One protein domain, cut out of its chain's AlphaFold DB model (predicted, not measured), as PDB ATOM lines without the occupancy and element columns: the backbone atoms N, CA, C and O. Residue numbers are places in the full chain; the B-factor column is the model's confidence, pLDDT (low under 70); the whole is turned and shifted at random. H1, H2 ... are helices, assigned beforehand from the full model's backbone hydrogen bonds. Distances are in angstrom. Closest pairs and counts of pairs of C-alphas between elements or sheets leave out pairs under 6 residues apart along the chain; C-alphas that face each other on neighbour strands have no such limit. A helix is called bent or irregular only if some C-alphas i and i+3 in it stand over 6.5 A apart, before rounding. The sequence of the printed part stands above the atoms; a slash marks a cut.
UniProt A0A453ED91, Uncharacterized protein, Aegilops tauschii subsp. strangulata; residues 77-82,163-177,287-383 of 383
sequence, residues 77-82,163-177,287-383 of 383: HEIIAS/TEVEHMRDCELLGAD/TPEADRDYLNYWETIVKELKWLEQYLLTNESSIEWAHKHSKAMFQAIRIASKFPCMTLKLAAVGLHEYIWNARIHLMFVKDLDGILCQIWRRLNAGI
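This is residues 77 to 82, 163 to 177 and 287 to 383 of the 383 residues of an uncharacterized protein of Aegilops tauschii subsp. strangulata (UniProt A0A453ED91). H5 and H6 make a V, meeting where H5 ends and H6 begins; H3 packs on both near that corner, H2 packs there too, and residues 367 to 383, with H7, stick out as an arm beyond H6. H4 packs on H5, and the small H1 on H3. The printed part has 118 residues with seven named helices, H1 to H7 in order, and no named strand: all helix. It is loose, with a radius of gyration of the C-alphas of 18.7 A, and spans 68 by 41 by 18 A.

H1 is residues 77 to 82, from C-alpha 77 at (6.976, -61.093, -63.098). H2 is 164 to 175, H3 288 to 304, 24.3 A long, and H4 306 to 311, only just irregular, with C-alphas 307 and 310 6.50 A apart. H5 is 319 to 336, 25.5 A; H6 is 344 to 365, 30.6 A; H7 is 368 to 380, ending at (-3.490, -24.924, -45.084).

The hub, H5, touches four helices. Its closest C-alphas are Ala 336 to Ala 347 of H6, 5.9 A, at a steep tilt of 54 degrees; Ala 336 to Tyr 297 of H3, 6.0 A; and Arg 334 to Asp 170 of H2, 5.7 A. H4 and H5 form a hairpin at a shallow tilt of 15 degrees, with C-alphas 311 and 321 closest, 7.2 A. H3 touches H6, with C-alphas 298 and 350 closest at 6.6 A, and H1, with C-alphas 291 and 77 closest at 6.4 A. H2 and H6 only just touch, with 3 pairs of C-alphas within 8 A, Leu 174 and Leu 344 closest at 5.3 A. H6 and H7 meet only through their link. Every O i to N i+4 pair is within hydrogen-bond range in H1, H2, H5, H6 and H7; H3 has 12 of 13, and H4 0 of 2 but 2 of 3 O i to N i+3 pairs.

The C-alphas of Asp 177 and Ile 383, the two farthest apart, are 68.9 A apart. Residues 83 to 162 and 178 to 286 are not printed, with C-alpha gaps of 37.7 A and 15.1 A. Of the links printed whole, none is long. Mean pLDDT of the printed part is 77.7; H1 has a mean of 35 and H7 of 65.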
ATOM      1  N   HIS A  77       5.945 -60.048 -63.100       36.31
ATOM      2  CA  HIS A  77       6.976 -61.093 -63.098       36.31
ATOM      3  C   HIS A  77       7.990 -60.909 -61.957       36.31
ATOM      4  O   HIS A  77       8.491 -61.888 -61.415       36.31
ATOM      5  N   GLU A  78       8.250 -59.666 -61.541       36.81
ATOM      6  CA  GLU A  78       9.088 -59.336 -60.380       36.81
ATOM      7  C   GLU A  78       8.454 -59.864 -59.084       36.81
ATOM      8  O   GLU A  78       9.142 -60.389 -58.220       36.81
ATOM      9  N   ILE A  79       7.126 -59.792 -58.964       37.75
ATOM     10  CA  ILE A  79       6.346 -60.319 -57.843       37.75
ATOM     11  C   ILE A  79       6.343 -61.849 -57.876       37.75
ATOM     12  O   ILE A  79       6.412 -62.452 -56.812       37.75
ATOM     13  N   ILE A  80       6.327 -62.494 -59.048       35.59
ATOM     14  CA  ILE A  80       6.493 -63.956 -59.153       35.59
ATOM     15  C   ILE A  80       7.911 -64.366 -58.742       35.59
ATOM     16  O   ILE A  80       8.073 -65.157 -57.814       35.59
ATOM     17  N   ALA A  81       8.937 -63.789 -59.370       32.28
ATOM     18  CA  ALA A  81      10.337 -64.084 -59.079       32.28
ATOM     19  C   ALA A  81      10.688 -63.783 -57.614       32.28
ATOM     20  O   ALA A  81      11.330 -64.595 -56.955       32.28
ATOM     21  N   SER A  82      10.208 -62.662 -57.066       32.06
ATOM     22  CA  SER A  82      10.449 -62.283 -55.676       32.06
ATOM     23  C   SER A  82       9.597 -63.092 -54.691       32.06
ATOM     24  O   SER A  82      10.124 -63.471 -53.658       32.06
ATOM     25  N   THR A 163      19.428 -51.900 -89.517       85.75
ATOM     26  CA  THR A 163      19.218 -52.242 -90.926       85.75
ATOM     27  C   THR A 163      18.142 -53.317 -91.080       85.75
ATOM     28  O   THR A 163      17.937 -54.143 -90.194       85.75
ATOM     29  N   GLU A 164      17.481 -53.360 -92.238       80.38
ATOM     30  CA  GLU A 164      16.475 -54.387 -92.557       80.38
ATOM     31  C   GLU A 164      17.045 -55.815 -92.437       80.38
ATOM     32  O   GLU A 164      16.369 -56.717 -91.951       80.38
ATOM     33  N   VAL A 165      18.323 -56.011 -92.784       87.38
ATOM     34  CA  VAL A 165      19.024 -57.304 -92.676       87.38
ATOM     35  C   VAL A 165      19.290 -57.707 -91.221       87.38
ATOM     36  O   VAL A 165      19.180 -58.885 -90.884       87.38
ATOM     37  N   GLU A 166      19.617 -56.757 -90.341       89.88
ATOM     38  CA  GLU A 166      19.701 -57.028 -88.900       89.88
ATOM     39  C   GLU A 166      18.316 -57.307 -88.318       89.88
ATOM     40  O   GLU A 166      18.154 -58.289 -87.604       89.88
ATOM     41  N   HIS A 167      17.304 -56.515 -88.686       88.00
ATOM     42  CA  HIS A 167      15.939 -56.698 -88.200       88.00
ATOM     43  C   HIS A 167      15.338 -58.049 -88.620       88.00
ATOM     44  O   HIS A 167      14.688 -58.704 -87.807       88.00
ATOM     45  N   MET A 168      15.595 -58.510 -89.851       86.12
ATOM     46  CA  MET A 168      15.230 -59.866 -90.280       86.12
ATOM     47  C   MET A 168      15.925 -60.928 -89.423       86.12
ATOM     48  O   MET A 168      15.249 -61.828 -88.938       86.12
ATOM     49  N   ARG A 169      17.231 -60.792 -89.145       91.50
ATOM     50  CA  ARG A 169      17.958 -61.724 -88.266       91.50
ATOM     51  C   ARG A 169      17.422 -61.719 -86.830       91.50
ATOM     52  O   ARG A 169      17.284 -62.778 -86.231       91.50
ATOM     53  N   ASP A 170      17.115 -60.551 -86.271       91.62
ATOM     54  CA  ASP A 170      16.517 -60.439 -84.935       91.62
ATOM     55  C   ASP A 170      15.130 -61.108 -84.893       91.62
ATOM     56  O   ASP A 170      14.793 -61.788 -83.921       91.62
ATOM     57  N   CYS A 171      14.348 -60.990 -85.973       86.19
ATOM     58  CA  CYS A 171      13.090 -61.714 -86.147       86.19
ATOM     59  C   CYS A 171      13.282 -63.232 -86.305       86.19
ATOM     60  O   CYS A 171      12.511 -63.988 -85.721       86.19
ATOM     61  N   GLU A 172      14.300 -63.691 -87.038       89.06
ATOM     62  CA  GLU A 172      14.652 -65.114 -87.167       89.06
ATOM     63  C   GLU A 172      15.065 -65.713 -85.812       89.06
ATOM     64  O   GLU A 172      14.586 -66.782 -85.442       89.06
ATOM     65  N   LEU A 173      15.875 -65.003 -85.018       89.19
ATOM     66  CA  LEU A 173      16.282 -65.430 -83.670       89.19
ATOM     67  C   LEU A 173      15.094 -65.547 -82.695       89.19
ATOM     68  O   LEU A 173      15.081 -66.430 -81.840       89.19
ATOM     69  N   LEU A 174      14.093 -64.673 -82.828       85.31
ATOM     70  CA  LEU A 174      12.884 -64.650 -81.991       85.31
ATOM     71  C   LEU A 174      11.700 -65.456 -82.550       85.31
ATOM     72  O   LEU A 174      10.667 -65.560 -81.875       85.31
ATOM     73  N   GLY A 175      11.834 -65.958 -83.778       74.50
ATOM     74  CA  GLY A 175      10.828 -66.706 -84.533       74.50
ATOM     75  C   GLY A 175      11.242 -68.137 -84.888       74.50
ATOM     76  O   GLY A 175      10.405 -68.881 -85.389       74.50
ATOM     77  N   ALA A 176      12.490 -68.535 -84.620       68.69
ATOM     78  CA  ALA A 176      12.922 -69.929 -84.669       68.69
ATOM     79  C   ALA A 176      12.019 -70.795 -83.776       68.69
ATOM     80  O   ALA A 176      11.736 -70.411 -82.637       68.69
ATOM     81  N   ASP A 177      11.568 -71.938 -84.305       54.03
ATOM     82  CA  ASP A 177      10.500 -72.742 -83.705       54.03
ATOM     83  C   ASP A 177      10.765 -73.068 -82.228       54.03
ATOM     84  O   ASP A 177      11.670 -73.823 -81.865       54.03
ATOM     85  N   THR A 287       7.431 -70.193 -69.809       73.44
ATOM     86  CA  THR A 287       8.242 -70.952 -68.852       73.44
ATOM     87  C   THR A 287       8.900 -69.983 -67.853       73.44
ATOM     88  O   THR A 287       8.987 -68.784 -68.148       73.44
ATOM     89  N   PRO A 288       9.405 -70.454 -66.696       73.62
ATOM     90  CA  PRO A 288      10.119 -69.599 -65.741       73.62
ATOM     91  C   PRO A 288      11.310 -68.853 -66.363       73.62
ATOM     92  O   PRO A 288      11.623 -67.727 -65.982       73.62
ATOM     93  N   GLU A 289      11.969 -69.466 -67.348       76.94
ATOM     94  CA  GLU A 289      13.084 -68.876 -68.086       76.94
ATOM     95  C   GLU A 289      12.608 -67.770 -69.033       76.94
ATOM     96  O   GLU A 289      13.263 -66.736 -69.125       76.94
ATOM     97  N   ALA A 290      11.455 -67.945 -69.689       76.94
ATOM     98  CA  ALA A 290      10.858 -66.924 -70.548       76.94
ATOM     99  C   ALA A 290      10.396 -65.689 -69.756       76.94
ATOM    100  O   ALA A 290      10.642 -64.570 -70.198       76.94
ATOM    101  N   ASP A 291       9.803 -65.871 -68.572       76.94
ATOM    102  CA  ASP A 291       9.380 -64.750 -67.718       76.94
ATOM    103  C   ASP A 291      10.573 -64.019 -67.074       76.94
ATOM    104  O   ASP A 291      10.569 -62.790 -66.964       76.94
ATOM    105  N   ARG A 292      11.637 -64.747 -66.702       78.62
ATOM    106  CA  ARG A 292      12.909 -64.152 -66.256       78.62
ATOM    107  C   ARG A 292      13.572 -63.347 -67.375       78.62
ATOM    108  O   ARG A 292      14.048 -62.239 -67.144       78.62
ATOM    109  N   ASP A 293      13.609 -63.889 -68.586       82.56
ATOM    110  CA  ASP A 293      14.172 -63.196 -69.742       82.56
ATOM    111  C   ASP A 293      13.310 -61.975 -70.133       82.56
ATOM    112  O   ASP A 293      13.863 -60.926 -70.465       82.56
ATOM    113  N   TYR A 294      11.980 -62.051 -69.982       81.38
ATOM    114  CA  TYR A 294      11.059 -60.919 -70.156       81.38
ATOM    115  C   TYR A 294      11.290 -59.788 -69.140       81.38
ATOM    116  O   TYR A 294      11.166 -58.619 -69.501       81.38
ATOM    117  N   LEU A 295      11.667 -60.096 -67.892       79.31
ATOM    118  CA  LEU A 295      12.067 -59.077 -66.909       79.31
ATOM    119  C   LEU A 295      13.312 -58.309 -67.352       79.31
ATOM    120  O   LEU A 295      13.286 -57.080 -67.412       79.31
ATOM    121  N   ASN A 296      14.380 -59.026 -67.710       81.25
ATOM    122  CA  ASN A 296      15.628 -58.411 -68.168       81.25
ATOM    123  C   ASN A 296      15.402 -57.575 -69.443       81.25
ATOM    124  O   ASN A 296      15.939 -56.475 -69.595       81.25
ATOM    125  N   TYR A 297      14.550 -58.077 -70.339       85.56
ATOM    126  CA  TYR A 297      14.070 -57.374 -71.524       85.56
ATOM    127  C   TYR A 297      13.320 -56.076 -71.182       85.56
ATOM    128  O   TYR A 297      13.658 -55.019 -71.717       85.56
ATOM    129  N   TRP A 298      12.349 -56.129 -70.264       84.19
ATOM    130  CA  TRP A 298      11.566 -54.972 -69.820       84.19
ATOM    131  C   TRP A 298      12.445 -53.899 -69.169       84.19
ATOM    132  O   TRP A 298      12.380 -52.727 -69.545       84.19
ATOM    133  N   GLU A 299      13.328 -54.303 -68.252       84.44
ATOM    134  CA  GLU A 299      14.338 -53.427 -67.653       84.44
ATOM    135  C   GLU A 299      15.201 -52.720 -68.701       84.44
ATOM    136  O   GLU A 299      15.579 -51.564 -68.513       84.44
ATOM    137  N   THR A 300      15.525 -53.412 -69.792       90.56
ATOM    138  CA  THR A 300      16.323 -52.854 -70.885       90.56
ATOM    139  C   THR A 300      15.491 -51.898 -71.743       90.56
ATOM    140  O   THR A 300      15.967 -50.811 -72.057       90.56
ATOM    141  N   ILE A 301      14.226 -52.221 -72.043       87.88
ATOM    142  CA  ILE A 301      13.313 -51.336 -72.786       87.88
ATOM    143  C   ILE A 301      13.065 -50.009 -72.064       87.88
ATOM    144  O   ILE A 301      13.128 -48.960 -72.701       87.88
ATOM    145  N   VAL A 302      12.840 -50.021 -70.746       86.25
ATOM    146  CA  VAL A 302      12.589 -48.793 -69.966       86.25
ATOM    147  C   VAL A 302      13.806 -47.852 -69.976       86.25
ATOM    148  O   VAL A 302      13.659 -46.639 -69.829       86.25
ATOM    149  N   LYS A 303      15.012 -48.395 -70.194       89.19
ATOM    150  CA  LYS A 303      16.269 -47.640 -70.311       89.19
ATOM    151  C   LYS A 303      16.513 -47.194 -71.764       89.19
ATOM    152  O   LYS A 303      16.634 -45.997 -72.016       89.19
ATOM    153  N   GLU A 304      16.539 -48.127 -72.720       92.06
ATOM    154  CA  GLU A 304      16.879 -47.872 -74.133       92.06
ATOM    155  C   GLU A 304      15.770 -47.112 -74.902       92.06
ATOM    156  O   GLU A 304      16.082 -46.290 -75.761       92.06
ATOM    157  N   LEU A 305      14.480 -47.305 -74.583       92.12
ATOM    158  CA  LEU A 305      13.353 -46.656 -75.282       92.12
ATOM    159  C   LEU A 305      12.819 -45.393 -74.588       92.12
ATOM    160  O   LEU A 305      11.761 -44.879 -74.971       92.12
ATOM    161  N   LYS A 306      13.531 -44.846 -73.594       89.50
ATOM    162  CA  LYS A 306      13.110 -43.623 -72.885       89.50
ATOM    163  C   LYS A 306      12.931 -42.415 -73.816       89.50
ATOM    164  O   LYS A 306      12.076 -41.566 -73.584       89.50
ATOM    165  N   TRP A 307      13.661 -42.379 -74.934       92.50
ATOM    166  CA  TRP A 307      13.496 -41.359 -75.977       92.50
ATOM    167  C   TRP A 307      12.073 -41.300 -76.561       92.50
ATOM    168  O   TRP A 307      11.694 -40.265 -77.107       92.50
ATOM    169  N   LEU A 308      11.282 -42.375 -76.464       91.12
ATOM    170  CA  LEU A 308       9.922 -42.430 -76.999       91.12
ATOM    171  C   LEU A 308       8.939 -41.570 -76.189       91.12
ATOM    172  O   LEU A 308       7.957 -41.097 -76.762       91.12
ATOM    173  N   GLU A 309       9.212 -41.312 -74.900       87.94
ATOM    174  CA  GLU A 309       8.320 -40.578 -73.982       87.94
ATOM    175  C   GLU A 309       7.883 -39.211 -74.539       87.94
ATOM    176  O   GLU A 309       6.714 -38.841 -74.427       87.94
ATOM    177  N   GLN A 310       8.789 -38.495 -75.214       88.75
ATOM    178  CA  GLN A 310       8.518 -37.179 -75.808       88.75
ATOM    179  C   GLN A 310       7.510 -37.210 -76.978       88.75
ATOM    180  O   GLN A 310       6.936 -36.177 -77.307       88.75
ATOM    181  N   TYR A 311       7.278 -38.380 -77.586       87.88
ATOM    182  CA  TYR A 311       6.360 -38.582 -78.717       87.88
ATOM    183  C   TYR A 311       5.063 -39.303 -78.320       87.88
ATOM    184  O   TYR A 311       4.192 -39.519 -79.161       87.88
ATOM    185  N   LEU A 312       4.897 -39.699 -77.053       84.81
ATOM    186  CA  LEU A 312       3.746 -40.503 -76.623       84.81
ATOM    187  C   LEU A 312       2.402 -39.766 -76.726       84.81
ATOM    188  O   LEU A 312       1.375 -40.423 -76.893       84.81
ATOM    189  N   LEU A 313       2.403 -38.433 -76.656       81.75
ATOM    190  CA  LEU A 313       1.210 -37.596 -76.838       81.75
ATOM    191  C   LEU A 313       0.971 -37.191 -78.309       81.75
ATOM    192  O   LEU A 313      -0.029 -36.537 -78.608       81.75
ATOM    193  N   THR A 314       1.846 -37.591 -79.239       83.06
ATOM    194  CA  THR A 314       1.616 -37.422 -80.679       83.06
ATOM    195  C   THR A 314       0.432 -38.293 -81.116       83.06
ATOM    196  O   THR A 314       0.305 -39.448 -80.708       83.06
ATOM    197  N   ASN A 315      -0.444 -37.738 -81.962       79.81
ATOM    198  CA  ASN A 315      -1.640 -38.413 -82.478       79.81
ATOM    199  C   ASN A 315      -1.295 -39.778 -83.107       79.81
ATOM    200  O   ASN A 315      -0.517 -39.843 -84.060       79.81
ATOM    201  N   GLU A 316      -1.932 -40.850 -82.629       75.62
ATOM    202  CA  GLU A 316      -1.710 -42.229 -83.090       75.62
ATOM    203  C   GLU A 316      -1.961 -42.439 -84.588       75.62
ATOM    204  O   GLU A 316      -1.316 -43.273 -85.215       75.62
ATOM    205  N   SER A 317      -2.879 -41.665 -85.175       76.50
ATOM    206  CA  SER A 317      -3.185 -41.719 -86.612       76.50
ATOM    207  C   SER A 317      -2.200 -40.927 -87.485       76.50
ATOM    208  O   SER A 317      -2.367 -40.868 -88.703       76.50
ATOM    209  N   SER A 318      -1.177 -40.302 -86.891       82.00
ATOM    210  CA  SER A 318      -0.177 -39.530 -87.631       82.00
ATOM    211  C   SER A 318       0.915 -40.410 -88.247       82.00
ATOM    212  O   SER A 318       1.368 -41.403 -87.674       82.00
ATOM    213  N   ILE A 319       1.409 -39.972 -89.408       79.94
ATOM    214  CA  ILE A 319       2.580 -40.565 -90.066       79.94
ATOM    215  C   ILE A 319       3.823 -40.448 -89.165       79.94
ATOM    216  O   ILE A 319       4.654 -41.352 -89.155       79.94
ATOM    217  N   GLU A 320       3.937 -39.379 -88.370       83.38
ATOM    218  CA  GLU A 320       5.022 -39.196 -87.400       83.38
ATOM    219  C   GLU A 320       5.024 -40.304 -86.336       83.38
ATOM    220  O   GLU A 320       6.036 -40.989 -86.169       83.38
ATOM    221  N   TRP A 321       3.885 -40.540 -85.671       85.75
ATOM    222  CA  TRP A 321       3.756 -41.619 -84.690       85.75
ATOM    223  C   TRP A 321       4.074 -42.983 -85.311       85.75
ATOM    224  O   TRP A 321       4.823 -43.754 -84.718       85.75
ATOM    225  N   ALA A 322       3.593 -43.258 -86.529       78.31
ATOM    226  CA  ALA A 322       3.891 -44.508 -87.230       78.31
ATOM    227  C   ALA A 322       5.405 -44.737 -87.434       78.31
ATOM    228  O   ALA A 322       5.886 -45.854 -87.228       78.31
ATOM    229  N   HIS A 323       6.180 -43.694 -87.760       82.69
ATOM    230  CA  HIS A 323       7.643 -43.792 -87.858       82.69
ATOM    231  C   HIS A 323       8.306 -44.012 -86.488       82.69
ATOM    232  O   HIS A 323       9.147 -44.903 -86.353       82.69
ATOM    233  N   LYS A 324       7.919 -43.247 -85.454       90.06
ATOM    234  CA  LYS A 324       8.492 -43.388 -84.098       90.06
ATOM    235  C   LYS A 324       8.176 -44.766 -83.499       90.06
ATOM    236  O   LYS A 324       9.079 -45.431 -82.995       90.06
ATOM    237  N   HIS A 325       6.941 -45.243 -83.642       85.81
ATOM    238  CA  HIS A 325       6.523 -46.588 -83.241       85.81
ATOM    239  C   HIS A 325       7.289 -47.685 -83.998       85.81
ATOM    240  O   HIS A 325       7.689 -48.677 -83.396       85.81
ATOM    241  N   SER A 326       7.546 -47.509 -85.300       84.44
ATOM    242  CA  SER A 326       8.316 -48.482 -86.092       84.44
ATOM    243  C   SER A 326       9.781 -48.566 -85.643       84.44
ATOM    244  O   SER A 326      10.273 -49.672 -85.423       84.44
ATOM    245  N   LYS A 327      10.453 -47.427 -85.391       89.25
ATOM    246  CA  LYS A 327      11.805 -47.417 -84.788       89.25
ATOM    247  C   LYS A 327      11.807 -48.123 -83.428       89.25
ATOM    248  O   LYS A 327      12.667 -48.964 -83.178       89.25
ATOM    249  N   ALA A 328      10.829 -47.816 -82.572       91.12
ATOM    250  CA  ALA A 328      10.704 -48.444 -81.261       91.12
ATOM    251  C   ALA A 328      10.452 -49.961 -81.354       91.12
ATOM    252  O   ALA A 328      11.014 -50.704 -80.557       91.12
ATOM    253  N   MET A 329       9.685 -50.439 -82.342       88.81
ATOM    254  CA  MET A 329       9.466 -51.872 -82.591       88.81
ATOM    255  C   MET A 329      10.739 -52.583 -83.059       88.81
ATOM    256  O   MET A 329      11.032 -53.678 -82.583       88.81
ATOM    257  N   PHE A 330      11.530 -51.962 -83.938       88.69
ATOM    258  CA  PHE A 330      12.803 -52.537 -84.386       88.69
ATOM    259  C   PHE A 330      13.804 -52.612 -83.224       88.69
ATOM    260  O   PHE A 330      14.430 -53.651 -83.027       88.69
ATOM    261  N   GLN A 331      13.902 -51.554 -82.408       94.75
ATOM    262  CA  GLN A 331      14.729 -51.560 -81.196       94.75
ATOM    263  C   GLN A 331      14.225 -52.588 -80.172       94.75
ATOM    264  O   GLN A 331      15.023 -53.372 -79.676       94.75
ATOM    265  N   ALA A 332      12.918 -52.670 -79.913       92.50
ATOM    266  CA  ALA A 332      12.322 -53.686 -79.041       92.50
ATOM    267  C   ALA A 332      12.671 -55.118 -79.488       92.50
ATOM    268  O   ALA A 332      13.103 -55.935 -78.679       92.50
ATOM    269  N   ILE A 333      12.574 -55.415 -80.784       91.12
ATOM    270  CA  ILE A 333      12.940 -56.726 -81.339       91.12
ATOM    271  C   ILE A 333      14.452 -56.994 -81.217       91.12
ATOM    272  O   ILE A 333      14.835 -58.071 -80.763       91.12
ATOM    273  N   ARG A 334      15.312 -56.003 -81.482       95.00
ATOM    274  CA  ARG A 334      16.776 -56.104 -81.308       95.00
ATOM    275  C   ARG A 334      17.240 -56.161 -79.848       95.00
ATOM    276  O   ARG A 334      18.343 -56.619 -79.557       95.00
ATOM    277  N   ILE A 335      16.433 -55.680 -78.903       95.62
ATOM    278  CA  ILE A 335      16.667 -55.878 -77.467       95.62
ATOM    279  C   ILE A 335      16.234 -57.293 -77.077       95.62
ATOM    280  O   ILE A 335      16.977 -57.980 -76.382       95.62
ATOM    281  N   ALA A 336      15.072 -57.754 -77.546       92.81
ATOM    282  CA  ALA A 336      14.558 -59.089 -77.253       92.81
ATOM    283  C   ALA A 336      15.451 -60.213 -77.808       92.81
ATOM    284  O   ALA A 336      15.641 -61.209 -77.114       92.81
ATOM    285  N   SER A 337      16.042 -60.059 -79.001       94.75
ATOM    286  CA  SER A 337      16.916 -61.071 -79.625       94.75
ATOM    287  C   SER A 337      18.203 -61.359 -78.833       94.75
ATOM    288  O   SER A 337      18.828 -62.401 -79.032       94.75
ATOM    289  N   LYS A 338      18.568 -60.483 -77.881       95.38
ATOM    290  CA  LYS A 338      19.663 -60.683 -76.914       95.38
ATOM    291  C   LYS A 338      19.345 -61.773 -75.867       95.38
ATOM    292  O   LYS A 338      20.262 -62.220 -75.180       95.38
ATOM    293  N   PHE A 339      18.079 -62.189 -75.716       91.62
ATOM    294  CA  PHE A 339      17.612 -63.086 -74.650       91.62
ATOM    295  C   PHE A 339      17.093 -64.429 -75.204       91.62
ATOM    296  O   PHE A 339      16.146 -64.436 -75.996       91.62
ATOM    297  N   PRO A 340      17.649 -65.584 -74.789       90.19
ATOM    298  CA  PRO A 340      17.376 -66.871 -75.430       90.19
ATOM    299  C   PRO A 340      15.921 -67.336 -75.308       90.19
ATOM    300  O   PRO A 340      15.415 -67.991 -76.222       90.19
ATOM    301  N   CYS A 341      15.212 -67.011 -74.223       84.62
ATOM    302  CA  CYS A 341      13.841 -67.480 -74.022       84.62
ATOM    303  C   CYS A 341      12.765 -66.528 -74.587       84.62
ATOM    304  O   CYS A 341      11.634 -66.970 -74.787       84.62
ATOM    305  N   MET A 342      13.113 -65.294 -74.977       85.44
ATOM    306  CA  MET A 342      12.183 -64.318 -75.574       85.44
ATOM    307  C   MET A 342      11.576 -64.764 -76.919       85.44
ATOM    308  O   MET A 342      12.118 -65.605 -77.632       85.44
ATOM    309  N   THR A 343      10.429 -64.184 -77.283       84.62
ATOM    310  CA  THR A 343       9.736 -64.425 -78.565       84.62
ATOM    311  C   THR A 343       9.264 -63.114 -79.185       84.62
ATOM    312  O   THR A 343       9.059 -62.134 -78.466       84.62
ATOM    313  N   LEU A 344       8.985 -63.103 -80.495       84.19
ATOM    314  CA  LEU A 344       8.340 -61.963 -81.168       84.19
ATOM    315  C   LEU A 344       7.023 -61.547 -80.485       84.19
ATOM    316  O   LEU A 344       6.738 -60.358 -80.331       84.19
ATOM    317  N   LYS A 345       6.238 -62.533 -80.025       81.06
ATOM    318  CA  LYS A 345       4.955 -62.327 -79.335       81.06
ATOM    319  C   LYS A 345       5.141 -61.600 -77.998       81.06
ATOM    320  O   LYS A 345       4.365 -60.694 -77.705       81.06
ATOM    321  N   LEU A 346       6.162 -61.966 -77.217       80.94
ATOM    322  CA  LEU A 346       6.519 -61.284 -75.968       80.94
ATOM    323  C   LEU A 346       7.126 -59.897 -76.232       80.94
ATOM    324  O   LEU A 346       6.751 -58.934 -75.568       80.94
ATOM    325  N   ALA A 347       8.002 -59.767 -77.233       86.06
ATOM    326  CA  ALA A 347       8.665 -58.505 -77.556       86.06
ATOM    327  C   ALA A 347       7.656 -57.396 -77.915       86.06
ATOM    328  O   ALA A 347       7.646 -56.329 -77.291       86.06
ATOM    329  N   ALA A 348       6.744 -57.684 -78.850       82.44
ATOM    330  CA  ALA A 348       5.701 -56.748 -79.271       82.44
ATOM    331  C   ALA A 348       4.711 -56.396 -78.143       82.44
ATOM    332  O   ALA A 348       4.173 -55.288 -78.113       82.44
ATOM    333  N   VAL A 349       4.474 -57.319 -77.202       80.38
ATOM    334  CA  VAL A 349       3.618 -57.087 -76.027       80.38
ATOM    335  C   VAL A 349       4.306 -56.178 -75.011       80.38
ATOM    336  O   VAL A 349       3.692 -55.204 -74.586       80.38
ATOM    337  N   GLY A 350       5.586 -56.405 -74.705       80.69
ATOM    338  CA  GLY A 350       6.343 -55.530 -73.807       80.69
ATOM    339  C   GLY A 350       6.467 -54.100 -74.334       80.69
ATOM    340  O   GLY A 350       6.290 -53.154 -73.571       80.69
ATOM    341  N   LEU A 351       6.656 -53.906 -75.645       83.94
ATOM    342  CA  LEU A 351       6.625 -52.557 -76.223       83.94
ATOM    343  C   LEU A 351       5.243 -51.897 -76.084       83.94
ATOM    344  O   LEU A 351       5.154 -50.727 -75.711       83.94
ATOM    345  N   HIS A 352       4.162 -52.633 -76.357       81.50
ATOM    346  CA  HIS A 352       2.799 -52.121 -76.192       81.50
ATOM    347  C   HIS A 352       2.512 -51.732 -74.732       81.50
ATOM    348  O   HIS A 352       1.922 -50.685 -74.475       81.50
ATOM    349  N   GLU A 353       2.934 -52.553 -73.770       78.62
ATOM    350  CA  GLU A 353       2.763 -52.298 -72.336       78.62
ATOM    351  C   GLU A 353       3.604 -51.108 -71.862       78.62
ATOM    352  O   GLU A 353       3.107 -50.282 -71.100       78.62
ATOM    353  N   TYR A 354       4.828 -50.946 -72.372       83.31
ATOM    354  CA  TYR A 354       5.661 -49.769 -72.118       83.31
ATOM    355  C   TYR A 354       4.996 -48.481 -72.631       83.31
ATOM    356  O   TYR A 354       4.799 -47.539 -71.861       83.31
ATOM    357  N   ILE A 355       4.562 -48.467 -73.899       82.00
ATOM    358  CA  ILE A 355       3.855 -47.334 -74.518       82.00
ATOM    359  C   ILE A 355       2.574 -46.991 -73.747       82.00
ATOM    360  O   ILE A 355       2.304 -45.816 -73.492       82.00
ATOM    361  N   TRP A 356       1.786 -48.000 -73.367       76.25
ATOM    362  CA  TRP A 356       0.535 -47.805 -72.637       76.25
ATOM    363  C   TRP A 356       0.773 -47.236 -71.235       76.25
ATOM    364  O   TRP A 356       0.202 -46.203 -70.888       76.25
ATOM    365  N   ASN A 357       1.660 -47.852 -70.449       73.00
ATOM    366  CA  ASN A 357       1.938 -47.430 -69.076       73.00
ATOM    367  C   ASN A 357       2.524 -46.012 -69.030       73.00
ATOM    368  O   ASN A 357       2.069 -45.181 -68.241       73.00
ATOM    369  N   ALA A 358       3.468 -45.697 -69.922       79.81
ATOM    370  CA  ALA A 358       4.047 -44.362 -70.009       79.81
ATOM    371  C   ALA A 358       3.015 -43.308 -70.471       79.81
ATOM    372  O   ALA A 358       3.007 -42.194 -69.950       79.81
ATOM    373  N   ARG A 359       2.072 -43.653 -71.362       76.25
ATOM    374  CA  ARG A 359       0.945 -42.770 -71.725       76.25
ATOM    375  C   ARG A 359      -0.011 -42.515 -70.568       76.25
ATOM    376  O   ARG A 359      -0.361 -41.363 -70.332       76.25
ATOM    377  N   ILE A 360      -0.418 -43.553 -69.838       71.38
ATOM    378  CA  ILE A 360      -1.272 -43.411 -68.647       71.38
ATOM    379  C   ILE A 360      -0.585 -42.510 -67.610       71.38
ATOM    380  O   ILE A 360      -1.206 -41.580 -67.099       71.38
ATOM    381  N   HIS A 361       0.716 -42.705 -67.377       68.44
ATOM    382  CA  HIS A 361       1.509 -41.846 -66.499       68.44
ATOM    383  C   HIS A 361       1.541 -40.380 -66.975       68.44
ATOM    384  O   HIS A 361       1.277 -39.471 -66.187       68.44
ATOM    385  N   LEU A 362       1.796 -40.129 -68.266       71.00
ATOM    386  CA  LEU A 362       1.807 -38.776 -68.836       71.00
ATOM    387  C   LEU A 362       0.439 -38.078 -68.792       71.00
ATOM    388  O   LEU A 362       0.401 -36.873 -68.569       71.00
ATOM    389  N   MET A 363      -0.663 -38.801 -69.014       66.81
ATOM    390  CA  MET A 363      -2.011 -38.215 -69.071       66.81
ATOM    391  C   MET A 363      -2.649 -37.993 -67.696       66.81
ATOM    392  O   MET A 363      -3.457 -37.077 -67.554       66.81
ATOM    393  N   PHE A 364      -2.335 -38.835 -66.705       64.31
ATOM    394  CA  PHE A 364      -3.051 -38.851 -65.424       64.31
ATOM    395  C   PHE A 364      -2.181 -38.590 -64.190       64.31
ATOM    396  O   PHE A 364      -2.731 -38.193 -63.170       64.31
ATOM    397  N   VAL A 365      -0.861 -38.810 -64.251       62.41
ATOM    398  CA  VAL A 365       0.012 -38.808 -63.057       62.41
ATOM    399  C   VAL A 365       1.015 -37.656 -63.063       62.41
ATOM    400  O   VAL A 365       1.182 -36.999 -62.042       62.41
ATOM    401  N   LYS A 366       1.647 -37.358 -64.204       63.41
ATOM    402  CA  LYS A 366       2.797 -36.437 -64.292       63.41
ATOM    403  C   LYS A 366       2.582 -35.045 -63.673       63.41
ATOM    404  O   LYS A 366       3.529 -34.487 -63.129       63.41
ATOM    405  N   ASP A 367       1.367 -34.502 -63.746       65.19
ATOM    406  CA  ASP A 367       1.033 -33.177 -63.199       65.19
ATOM    407  C   ASP A 367       0.181 -33.243 -61.909       65.19
ATOM    408  O   ASP A 367      -0.148 -32.201 -61.328       65.19
ATOM    409  N   LEU A 368      -0.170 -34.446 -61.420       62.16
ATOM    410  CA  LEU A 368      -1.017 -34.616 -60.229       62.16
ATOM    411  C   LEU A 368      -0.354 -34.044 -58.975       62.16
ATOM    412  O   LEU A 368      -1.026 -33.373 -58.197       62.16
ATOM    413  N   ASP A 369       0.954 -34.231 -58.801       58.31
ATOM    414  CA  ASP A 369       1.686 -33.751 -57.622       58.31
ATOM    415  C   ASP A 369       1.641 -32.222 -57.502       58.31
ATOM    416  O   ASP A 369       1.458 -31.674 -56.412       58.31
ATOM    417  N   GLY A 370       1.711 -31.514 -58.635       60.69
ATOM    418  CA  GLY A 370       1.556 -30.062 -58.695       60.69
ATOM    419  C   GLY A 370       0.140 -29.596 -58.332       60.69
ATOM    420  O   GLY A 370      -0.024 -28.544 -57.706       60.69
ATOM    421  N   ILE A 371      -0.882 -30.384 -58.677       62.56
ATOM    422  CA  ILE A 371      -2.287 -30.130 -58.325       62.56
ATOM    423  C   ILE A 371      -2.528 -30.431 -56.838       62.56
ATOM    424  O   ILE A 371      -3.091 -29.595 -56.129       62.56
ATOM    425  N   LEU A 372      -2.045 -31.567 -56.331       62.38
ATOM    426  CA  LEU A 372      -2.142 -31.967 -54.926       62.38
ATOM    427  C   LEU A 372      -1.400 -30.984 -54.011       62.38
ATOM    428  O   LEU A 372      -1.961 -30.549 -53.005       62.38
ATOM    429  N   CYS A 373      -0.206 -30.524 -54.399       60.78
ATOM    430  CA  CYS A 373       0.509 -29.456 -53.697       60.78
ATOM    431  C   CYS A 373      -0.284 -28.140 -53.668       60.78
ATOM    432  O   CYS A 373      -0.288 -27.449 -52.649       60.78
ATOM    433  N   GLN A 374      -0.972 -27.772 -54.754       67.12
ATOM    434  CA  GLN A 374      -1.832 -26.583 -54.771       67.12
ATOM    435  C   GLN A 374      -3.073 -26.744 -53.884       67.12
ATOM    436  O   GLN A 374      -3.444 -25.792 -53.197       67.12
ATOM    437  N   ILE A 375      -3.690 -27.928 -53.855       71.56
ATOM    438  CA  ILE A 375      -4.817 -28.243 -52.965       71.56
ATOM    439  C   ILE A 375      -4.367 -28.168 -51.501       71.56
ATOM    440  O   ILE A 375      -4.972 -27.439 -50.719       71.56
ATOM    441  N   TRP A 376      -3.262 -28.828 -51.144       68.62
ATOM    442  CA  TRP A 376      -2.678 -28.806 -49.798       68.62
ATOM    443  C   TRP A 376      -2.341 -27.378 -49.340       68.62
ATOM    444  O   TRP A 376      -2.725 -26.974 -48.242       68.62
ATOM    445  N   ARG A 377      -1.715 -26.565 -50.206       67.44
ATOM    446  CA  ARG A 377      -1.440 -25.145 -49.914       67.44
ATOM    447  C   ARG A 377      -2.721 -24.339 -49.696       67.44
ATOM    448  O   ARG A 377      -2.741 -23.501 -48.805       67.44
ATOM    449  N   ARG A 378      -3.786 -24.575 -50.473       71.00
ATOM    450  CA  ARG A 378      -5.073 -23.868 -50.314       71.00
ATOM    451  C   ARG A 378      -5.828 -24.280 -49.050       71.00
ATOM    452  O   ARG A 378      -6.444 -23.421 -48.434       71.00
ATOM    453  N   LEU A 379      -5.763 -25.552 -48.657       66.12
ATOM    454  CA  LEU A 379      -6.355 -26.039 -47.406       66.12
ATOM    455  C   LEU A 379      -5.631 -25.455 -46.182       66.12
ATOM    456  O   LEU A 379      -6.283 -24.984 -45.254       66.12
ATOM    457  N   ASN A 380      -4.296 -25.410 -46.209       60.69
ATOM    458  CA  ASN A 380      -3.490 -24.924 -45.084       60.69
ATOM    459  C   ASN A 380      -3.317 -23.395 -45.040       60.69
ATOM    460  O   ASN A 380      -2.885 -22.871 -44.021       60.69
ATOM    461  N   ALA A 381      -3.659 -22.671 -46.112       59.59
ATOM    462  CA  ALA A 381      -3.736 -21.204 -46.130       59.59
ATOM    463  C   ALA A 381      -5.132 -20.661 -45.742       59.59
ATOM    464  O   ALA A 381      -5.390 -19.469 -45.897       59.59
ATOM    465  N   GLY A 382      -6.041 -21.535 -45.290       52.69
ATOM    466  CA  GLY A 382      -7.400 -21.204 -44.848       52.69
ATOM    467  C   GLY A 382      -7.620 -21.295 -43.332       52.69
ATOM    468  O   GLY A 382      -8.770 -21.434 -42.915       52.69
ATOM    469  N   ILE A 383      -6.543 -21.272 -42.536       43.25
ATOM    470  CA  ILE A 383      -6.528 -21.343 -41.061       43.25
ATOM    471  C   ILE A 383      -5.735 -20.150 -40.515       43.25
ATOM    472  O   ILE A 383      -4.628 -19.914 -41.048       43.25
TER     473      ILE A 383